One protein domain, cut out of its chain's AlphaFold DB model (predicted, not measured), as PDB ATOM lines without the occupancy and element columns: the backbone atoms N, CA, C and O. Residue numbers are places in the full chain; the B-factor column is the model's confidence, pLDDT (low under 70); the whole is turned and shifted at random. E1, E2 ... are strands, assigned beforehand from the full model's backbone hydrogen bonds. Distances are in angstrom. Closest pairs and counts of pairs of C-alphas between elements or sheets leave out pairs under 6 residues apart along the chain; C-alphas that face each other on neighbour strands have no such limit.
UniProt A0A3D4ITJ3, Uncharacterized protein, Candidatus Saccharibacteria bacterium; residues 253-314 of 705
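Overview. This is residues 253 to 314 of the 705 residues of an uncharacterized protein of Candidatus Saccharibacteria bacterium (UniProt A0A3D4ITJ3). Little regular structure is present: a small three-stranded sheet, with a long unnamed stretch, residues 253 to 283, that runs out beyond it and folds back, its tip at 265 to 270 sticking out. The printed part has 62 residues, no named helix and strands E1, E2, E3, a meander, each strand the antiparallel neighbour of the one before; the class is all strand, with 14 residues in named elements. It is only just loose, close to compact, radius of gyration of the C-alphas 12.9 A, spanning 42 by 20 by 16 A.

Along the chain. Residues 262 to 263 pair antiparallel with 272 to 273. E1, residues 284 to 288, begins at C-alpha (188.067, 229.422, 201.829) and is 13.7 A long. E2, residues 294 to 298, is 13.6 A. E3, residues 310 to 313, is 10.3 A, ending at C-alpha (182.705, 233.909, 214.752).

Arrangement. Hairpin E1 and E2 is antiparallel at 157 degrees, with N 285 and O 297 2.8 A apart, within hydrogen-bond range. Hairpin E2 and E3 is antiparallel at 164 degrees, with N 296 and O 311 2.9 A apart.

Size, cuts and confidence. The C-alphas of Cys 266 and Gly 301 are farthest apart, 42.5 A. The link E2 to E3 is long. The printed part has no cut; no printed residue is under 70 in pLDDT.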
ATOM      1  N   VAL A 253     179.740 223.582 196.407       79.94
ATOM      2  CA  VAL A 253     179.286 223.772 197.793       79.94
ATOM      3  C   VAL A 253     180.222 223.024 198.739       79.94
ATOM      4  O   VAL A 253     180.439 221.826 198.563       79.94
ATOM      5  N   VAL A 254     180.777 223.716 199.732       88.19
ATOM      6  CA  VAL A 254     181.640 223.133 200.775       88.19
ATOM      7  C   VAL A 254     181.006 223.300 202.146       88.19
ATOM      8  O   VAL A 254     180.308 224.279 202.392       88.19
ATOM      9  N   ASP A 255     181.243 222.355 203.053       90.81
ATOM     10  CA  ASP A 255     180.709 222.448 204.409       90.81
ATOM     11  C   ASP A 255     181.306 223.646 205.160       90.81
ATOM     12  O   ASP A 255     182.489 223.972 205.032       90.81
ATOM     13  N   LEU A 256     180.470 224.303 205.968       91.50
ATOM     14  CA  LEU A 256     180.911 225.386 206.838       91.50
ATOM     15  C   LEU A 256     181.856 224.813 207.916       91.50
ATOM     16  O   LEU A 256     181.422 223.931 208.661       91.50
ATOM     17  N   PRO A 257     183.107 225.297 208.042       91.19
ATOM     18  CA  PRO A 257     184.036 224.773 209.038       91.19
ATOM     19  C   PRO A 257     183.538 225.013 210.466       91.19
ATOM     20  O   PRO A 257     182.918 226.042 210.754       91.19
ATOM     21  N   GLU A 258     183.834 224.062 211.359       90.56
ATOM     22  CA  GLU A 258     183.495 224.162 212.781       90.56
ATOM     23  C   GLU A 258     184.105 225.424 213.425       90.56
ATOM     24  O   GLU A 258     185.146 225.910 212.971       90.56
ATOM     25  N   PRO A 259     183.478 225.972 214.486       90.19
ATOM     26  CA  PRO A 259     184.018 227.120 215.201       90.19
ATOM     27  C   PRO A 259     185.447 226.842 215.696       90.19
ATOM     28  O   PRO A 259     185.661 225.849 216.397       90.19
ATOM     29  N   PRO A 260     186.419 227.719 215.394       93.88
ATOM     30  CA  PRO A 260     187.778 227.561 215.895       93.88
ATOM     31  C   PRO A 260     187.836 227.594 217.427       93.88
ATOM     32  O   PRO A 260     187.002 228.202 218.097       93.88
ATOM     33  N   THR A 261     188.840 226.937 218.000       94.69
ATOM     34  CA  THR A 261     189.036 226.905 219.459       94.69
ATOM     35  C   THR A 261     189.715 228.182 219.958       94.69
ATOM     36  O   THR A 261     190.435 228.852 219.213       94.69
ATOM     37  N   THR A 262     189.534 228.508 221.236       95.00
ATOM     38  CA  THR A 262     190.175 229.658 221.890       95.00
ATOM     39  C   THR A 262     191.161 229.222 222.966       95.00
ATOM     40  O   THR A 262     191.008 228.166 223.577       95.00
ATOM     41  N   ILE A 263     192.170 230.053 223.205       92.00
ATOM     42  CA  ILE A 263     193.094 229.954 224.334       92.00
ATOM     43  C   ILE A 263     192.726 231.071 225.304       92.00
ATOM     44  O   ILE A 263     192.760 232.243 224.931       92.00
ATOM     45  N   ASP A 264     192.369 230.684 226.525       91.31
ATOM     46  CA  ASP A 264     191.984 231.569 227.623       91.31
ATOM     47  C   ASP A 264     192.902 231.256 228.819       91.31
ATOM     48  O   ASP A 264     192.694 230.309 229.587       91.31
ATOM     49  N   GLU A 265     194.037 231.953 228.862       91.19
ATOM     50  CA  GLU A 265     195.021 231.858 229.944       91.19
ATOM     51  C   GLU A 265     194.588 232.769 231.099       91.19
ATOM     52  O   GLU A 265     193.763 233.647 230.909       91.19
ATOM     53  N   CYS A 266     195.155 232.625 232.302       88.31
ATOM     54  CA  CYS A 266     194.871 233.642 233.319       88.31
ATOM     55  C   CYS A 266     195.366 235.017 232.846       88.31
ATOM     56  O   CYS A 266     196.372 235.112 232.139       88.31
ATOM     57  N   GLY A 267     194.675 236.073 233.252       87.25
ATOM     58  CA  GLY A 267     194.875 237.428 232.755       87.25
ATOM     59  C   GLY A 267     193.526 238.081 232.490       87.25
ATOM     60  O   GLY A 267     192.509 237.408 232.455       87.25
ATOM     61  N   LEU A 268     193.508 239.406 232.376       87.62
ATOM     62  CA  LEU A 268     192.305 240.116 231.949       87.62
ATOM     63  C   LEU A 268     192.416 240.398 230.455       87.62
ATOM     64  O   LEU A 268     193.470 240.855 230.003       87.62
ATOM     65  N   ASP A 269     191.326 240.157 229.729       87.25
ATOM     66  CA  ASP A 269     191.174 240.477 228.307       87.25
ATOM     67  C   ASP A 269     192.272 239.848 227.425       87.25
ATOM     68  O   ASP A 269     192.790 240.475 226.497       87.25
ATOM     69  N   ASN A 270     192.661 238.605 227.729       87.94
ATOM     70  CA  ASN A 270     193.752 237.899 227.047       87.94
ATOM     71  C   ASN A 270     193.282 236.677 226.238       87.94
ATOM     72  O   ASN A 270     194.112 236.021 225.590       87.94
ATOM     73  N   ILE A 271     191.976 236.380 226.253       92.25
ATOM     74  CA  ILE A 271     191.388 235.347 225.404       92.25
ATOM     75  C   ILE A 271     191.690 235.625 223.927       92.25
ATOM     76  O   ILE A 271     191.504 236.727 223.407       92.25
ATOM     77  N   ARG A 272     192.172 234.600 223.226       92.81
ATOM     78  CA  ARG A 272     192.565 234.688 221.814       92.81
ATOM     79  C   ARG A 272     192.187 233.430 221.053       92.81
ATOM     80  O   ARG A 272     192.003 232.365 221.638       92.81
ATOM     81  N   TRP A 273     192.130 233.524 219.730       94.44
ATOM     82  CA  TRP A 273     191.972 232.342 218.889       94.44
ATOM     83  C   TRP A 273     193.209 231.445 218.965       94.44
ATOM     84  O   TRP A 273     194.347 231.917 218.951       94.44
ATOM     85  N   ASN A 274     192.986 230.135 219.008       94.44
ATOM     86  CA  ASN A 274     194.044 229.162 218.803       94.44
ATOM     87  C   ASN A 274     194.385 229.123 217.308       94.44
ATOM     88  O   ASN A 274     193.625 228.567 216.512       94.44
ATOM     89  N   THR A 275     195.527 229.691 216.923       91.94
ATOM     90  CA  THR A 275     195.982 229.773 215.523       91.94
ATOM     91  C   THR A 275     196.168 228.408 214.858       91.94
ATOM     92  O   THR A 275     196.124 228.311 213.637       91.94
ATOM     93  N   ALA A 276     196.324 227.334 215.637       92.19
ATOM     94  CA  ALA A 276     196.377 225.973 215.110       92.19
ATOM     95  C   ALA A 276     194.993 225.405 214.739       92.19
ATOM     96  O   ALA A 276     194.921 224.374 214.078       92.19
ATOM     97  N   SER A 277     193.899 226.049 215.165       92.62
ATOM     98  CA  SER A 277     192.527 225.561 214.956       92.62
ATOM     99  C   SER A 277     191.806 226.157 213.745       92.62
ATOM    100  O   SER A 277     190.666 225.793 213.482       92.62
ATOM    101  N   TYR A 278     192.462 227.045 212.996       92.88
ATOM    102  CA  TYR A 278     191.969 227.554 211.720       92.88
ATOM    103  C   TYR A 278     193.140 227.723 210.753       92.88
ATOM    104  O   TYR A 278     194.205 228.209 211.130       92.88
ATOM    105  N   GLN A 279     192.959 227.278 209.513       93.00
ATOM    106  CA  GLN A 279     193.939 227.388 208.437       93.00
ATOM    107  C   GLN A 279     193.196 227.639 207.130       93.00
ATOM    108  O   GLN A 279     192.084 227.134 206.939       93.00
ATOM    109  N   ASP A 280     193.805 228.429 206.253       93.56
ATOM    110  CA  ASP A 280     193.291 228.638 204.903       93.56
ATOM    111  C   ASP A 280     193.316 227.323 204.120       93.56
ATOM    112  O   ASP A 280     194.173 226.459 204.329       93.56
ATOM    113  N   THR A 281     192.366 227.182 203.203       91.94
ATOM    114  CA  THR A 281     192.280 226.052 202.278       91.94
ATOM    115  C   THR A 281     192.131 226.571 200.851       91.94
ATOM    116  O   THR A 281     191.990 227.774 200.630       91.94
ATOM    117  N   ASP A 282     192.112 225.667 199.872       87.94
ATOM    118  CA  ASP A 282     191.810 226.040 198.485       87.94
ATOM    119  C   ASP A 282     190.369 226.568 198.315       87.94
ATOM    120  O   ASP A 282     190.072 227.204 197.307       87.94
ATOM    121  N   ASP A 283     189.485 226.331 199.295       89.81
ATOM    122  CA  ASP A 283     188.047 226.611 199.212       89.81
ATOM    123  C   ASP A 283     187.598 227.845 199.999       89.81
ATOM    124  O   ASP A 283     186.559 228.439 199.696       89.81
ATOM    125  N   TYR A 284     188.370 228.258 201.002       94.12
ATOM    126  CA  TYR A 284     188.067 229.422 201.829       94.12
ATOM    127  C   TYR A 284     189.305 229.959 202.548       94.12
ATOM    128  O   TYR A 284     190.272 229.237 202.797       94.12
ATOM    129  N   THR A 285     189.229 231.223 202.954       95.56
ATOM    130  CA  THR A 285     190.252 231.922 203.736       95.56
ATOM    131  C   THR A 285     189.691 232.454 205.050       95.56
ATOM    132  O   THR A 285     188.496 232.739 205.172       95.56
ATOM    133  N   TRP A 286     190.560 232.604 206.045       96.94
ATOM    134  CA  TRP A 286     190.250 233.145 207.362       96.94
ATOM    135  C   TRP A 286     190.830 234.548 207.533       96.94
ATOM    136  O   TRP A 286     191.964 234.836 207.162       96.94
ATOM    137  N   THR A 287     190.058 235.447 208.133       95.94
ATOM    138  CA  THR A 287     190.479 236.820 208.430       95.94
ATOM    139  C   THR A 287     190.111 237.182 209.861       95.94
ATOM    140  O   THR A 287     188.952 237.069 210.258       95.94
ATOM    141  N   VAL A 288     191.096 237.641 210.637       94.88
ATOM    142  CA  VAL A 288     190.863 238.261 211.949       94.88
ATOM    143  C   VAL A 288     190.485 239.722 211.720       94.88
ATOM    144  O   VAL A 288     191.264 240.494 211.159       94.88
ATOM    145  N   ASN A 289     189.280 240.099 212.132       94.44
ATOM    146  CA  ASN A 289     188.753 241.450 211.985       94.44
ATOM    147  C   ASN A 289     189.328 242.391 213.057       94.44
ATOM    148  O   ASN A 289     189.874 241.958 214.072       94.44
ATOM    149  N   GLN A 290     189.169 243.706 212.862       91.75
ATOM    150  CA  GLN A 290     189.648 244.717 213.821       91.75
ATOM    151  C   GLN A 290     189.005 244.604 215.212       91.75
ATOM    152  O   GLN A 290     189.611 245.025 216.192       91.75
ATOM    153  N   ASP A 291     187.799 244.041 215.301       90.25
ATOM    154  CA  ASP A 291     187.081 243.798 216.557       90.25
ATOM    155  C   ASP A 291     187.453 242.456 217.224       90.25
ATOM    156  O   ASP A 291     186.841 242.077 218.219       90.25
ATOM    157  N   GLY A 292     188.436 241.723 216.681       90.38
ATOM    158  CA  GLY A 292     188.888 240.421 217.186       90.38
ATOM    159  C   GLY A 292     188.012 239.233 216.774       90.38
ATOM    160  O   GLY A 292     188.372 238.082 217.043       90.38
ATOM    161  N   SER A 293     186.884 239.473 216.096       94.19
ATOM    162  CA  SER A 293     186.091 238.401 215.492       94.19
ATOM    163  C   SER A 293     186.846 237.750 214.328       94.19
ATOM    164  O   SER A 293     187.738 238.347 213.725       94.19
ATOM    165  N   LEU A 294     186.506 236.504 214.018       96.12
ATOM    166  CA  LEU A 294     187.167 235.696 213.001       96.12
ATOM    167  C   LEU A 294     186.163 235.354 211.896       96.12
ATOM    168  O   LEU A 294     185.157 234.692 212.150       96.12
ATOM    169  N   THR A 295     186.417 235.818 210.675       95.88
ATOM    170  CA  THR A 295     185.561 235.570 209.506       95.88
ATOM    171  C   THR A 295     186.197 234.534 208.589       95.88
ATOM    172  O   THR A 295     187.344 234.703 208.187       95.88
ATOM    173  N   VAL A 296     185.436 233.508 208.210       96.50
ATOM    174  CA  VAL A 296     185.761 232.621 207.086       96.50
ATOM    175  C   VAL A 296     185.026 233.097 205.832       96.50
ATOM    176  O   VAL A 296     183.841 233.422 205.912       96.50
ATOM    177  N   THR A 297     185.716 233.160 204.692       95.25
ATOM    178  CA  THR A 297     185.169 233.597 203.393       95.25
ATOM    179  C   THR A 297     185.509 232.580 202.314       95.25
ATOM    180  O   THR A 297     186.668 232.193 202.197       95.25
ATOM    181  N   THR A 298     184.530 232.151 201.518       90.94
ATOM    182  CA  THR A 298     184.772 231.230 200.403       90.94
ATOM    183  C   THR A 298     185.532 231.908 199.265       90.94
ATOM    184  O   THR A 298     185.431 233.118 199.045       90.94
ATOM    185  N   VAL A 299     186.317 231.128 198.521       87.38
ATOM    186  CA  VAL A 299     186.925 231.604 197.271       87.38
ATOM    187  C   VAL A 299     185.860 231.733 196.171       87.38
ATOM    188  O   VAL A 299     184.787 231.136 196.239       87.38
ATOM    189  N   VAL A 300     186.138 232.521 195.130       80.44
ATOM    190  CA  VAL A 300     185.190 232.761 194.025       80.44
ATOM    191  C   VAL A 300     184.773 231.441 193.361       80.44
ATOM    192  O   VAL A 300     185.626 230.676 192.921       80.44
ATOM    193  N   GLY A 301     183.461 231.211 193.239       76.94
ATOM    194  CA  GLY A 301     182.890 229.982 192.668       76.94
ATOM    195  C   GLY A 301     182.650 228.858 193.684       76.94
ATOM    196  O   GLY A 301     182.203 227.778 193.291       76.94
ATOM    197  N   VAL A 302     182.927 229.116 194.968       80.75
ATOM    198  CA  VAL A 302     182.636 228.232 196.100       80.75
ATOM    199  C   VAL A 302     181.632 228.906 197.034       80.75
ATOM    200  O   VAL A 302     181.733 230.104 197.300       80.75
ATOM    201  N   GLU A 303     180.687 228.141 197.570       85.81
ATOM    202  CA  GLU A 303     179.697 228.619 198.542       85.81
ATOM    203  C   GLU A 303     179.560 227.639 199.714       85.81
ATOM    204  O   GLU A 303     179.753 226.433 199.573       85.81
ATOM    205  N   PHE A 304     179.221 228.146 200.896       90.12
ATOM    206  CA  PHE A 304     178.711 227.338 202.003       90.12
ATOM    207  C   PHE A 304     177.231 226.983 201.759       90.12
ATOM    208  O   PHE A 304     176.577 227.602 200.912       90.12
ATOM    209  N   PRO A 305     176.636 226.033 202.510       85.62
ATOM    210  CA  PRO A 305     175.222 225.709 202.361       85.62
ATOM    211  C   PRO A 305     174.319 226.947 202.491       85.62
ATOM    212  O   PRO A 305     174.513 227.780 203.379       85.62
ATOM    213  N   ASN A 306     173.274 227.013 201.658       80.62
ATOM    214  CA  ASN A 306     172.338 228.146 201.539       80.62
ATOM    215  C   ASN A 306     172.939 229.421 200.916       80.62
ATOM    216  O   ASN A 306     172.591 230.520 201.351       80.62
ATOM    217  N   GLU A 307     173.822 229.280 199.925       78.25
ATOM    218  CA  GLU A 307     174.369 230.404 199.140       78.25
ATOM    219  C   GLU A 307     175.146 231.426 199.998       78.25
ATOM    220  O   GLU A 307     175.221 232.620 199.701       78.25
ATOM    221  N   GLN A 308     175.719 230.978 201.124       85.00
ATOM    222  CA  GLN A 308     176.524 231.835 201.993       85.00
ATOM    223  C   GLN A 308     177.978 231.830 201.535       85.00
ATOM    224  O   GLN A 308     178.601 230.782 201.442       85.00
ATOM    225  N   THR A 309     178.569 233.004 201.341       90.00
ATOM    226  CA  THR A 309     179.995 233.129 200.990       90.00
ATOM    227  C   THR A 309     180.876 233.490 202.182       90.00
ATOM    228  O   THR A 309     182.095 233.553 202.058       90.00
ATOM    229  N   SER A 310     180.293 233.737 203.360       93.75
ATOM    230  CA  SER A 310     181.062 234.032 204.571       93.75
ATOM    231  C   SER A 310     180.315 233.720 205.867       93.75
ATOM    232  O   SER A 310     179.082 233.706 205.912       93.75
ATOM    233  N   LYS A 311     181.080 233.512 206.943       95.25
ATOM    234  CA  LYS A 311     180.587 233.371 208.318       95.25
ATOM    235  C   LYS A 311     181.561 234.016 209.298       95.25
ATOM    236  O   LYS A 311     182.760 233.770 209.228       95.25
ATOM    237  N   THR A 312     181.038 234.784 210.251       95.69
ATOM    238  CA  THR A 312     181.826 235.402 211.330       95.69
ATOM    239  C   THR A 312     181.578 234.705 212.667       95.69
ATOM    240  O   THR A 312     180.430 234.435 213.034       95.69
ATOM    241  N   TYR A 313     182.663 234.444 213.395       94.88
ATOM    242  CA  TYR A 313     182.705 233.909 214.752       94.88
ATOM    243  C   TYR A 313     183.236 234.969 215.715       94.88
ATOM    244  O   TYR A 313     184.186 235.684 215.405       94.88
ATOM    245  N   TYR A 314     182.639 235.063 216.899       93.38
ATOM    246  CA  TYR A 314     183.038 236.023 217.927       93.38
ATOM    247  C   TYR A 314     183.793 235.310 219.041       93.38
ATOM    248  O   TYR A 314     183.444 234.180 219.392       93.38
TER     249      TYR A 314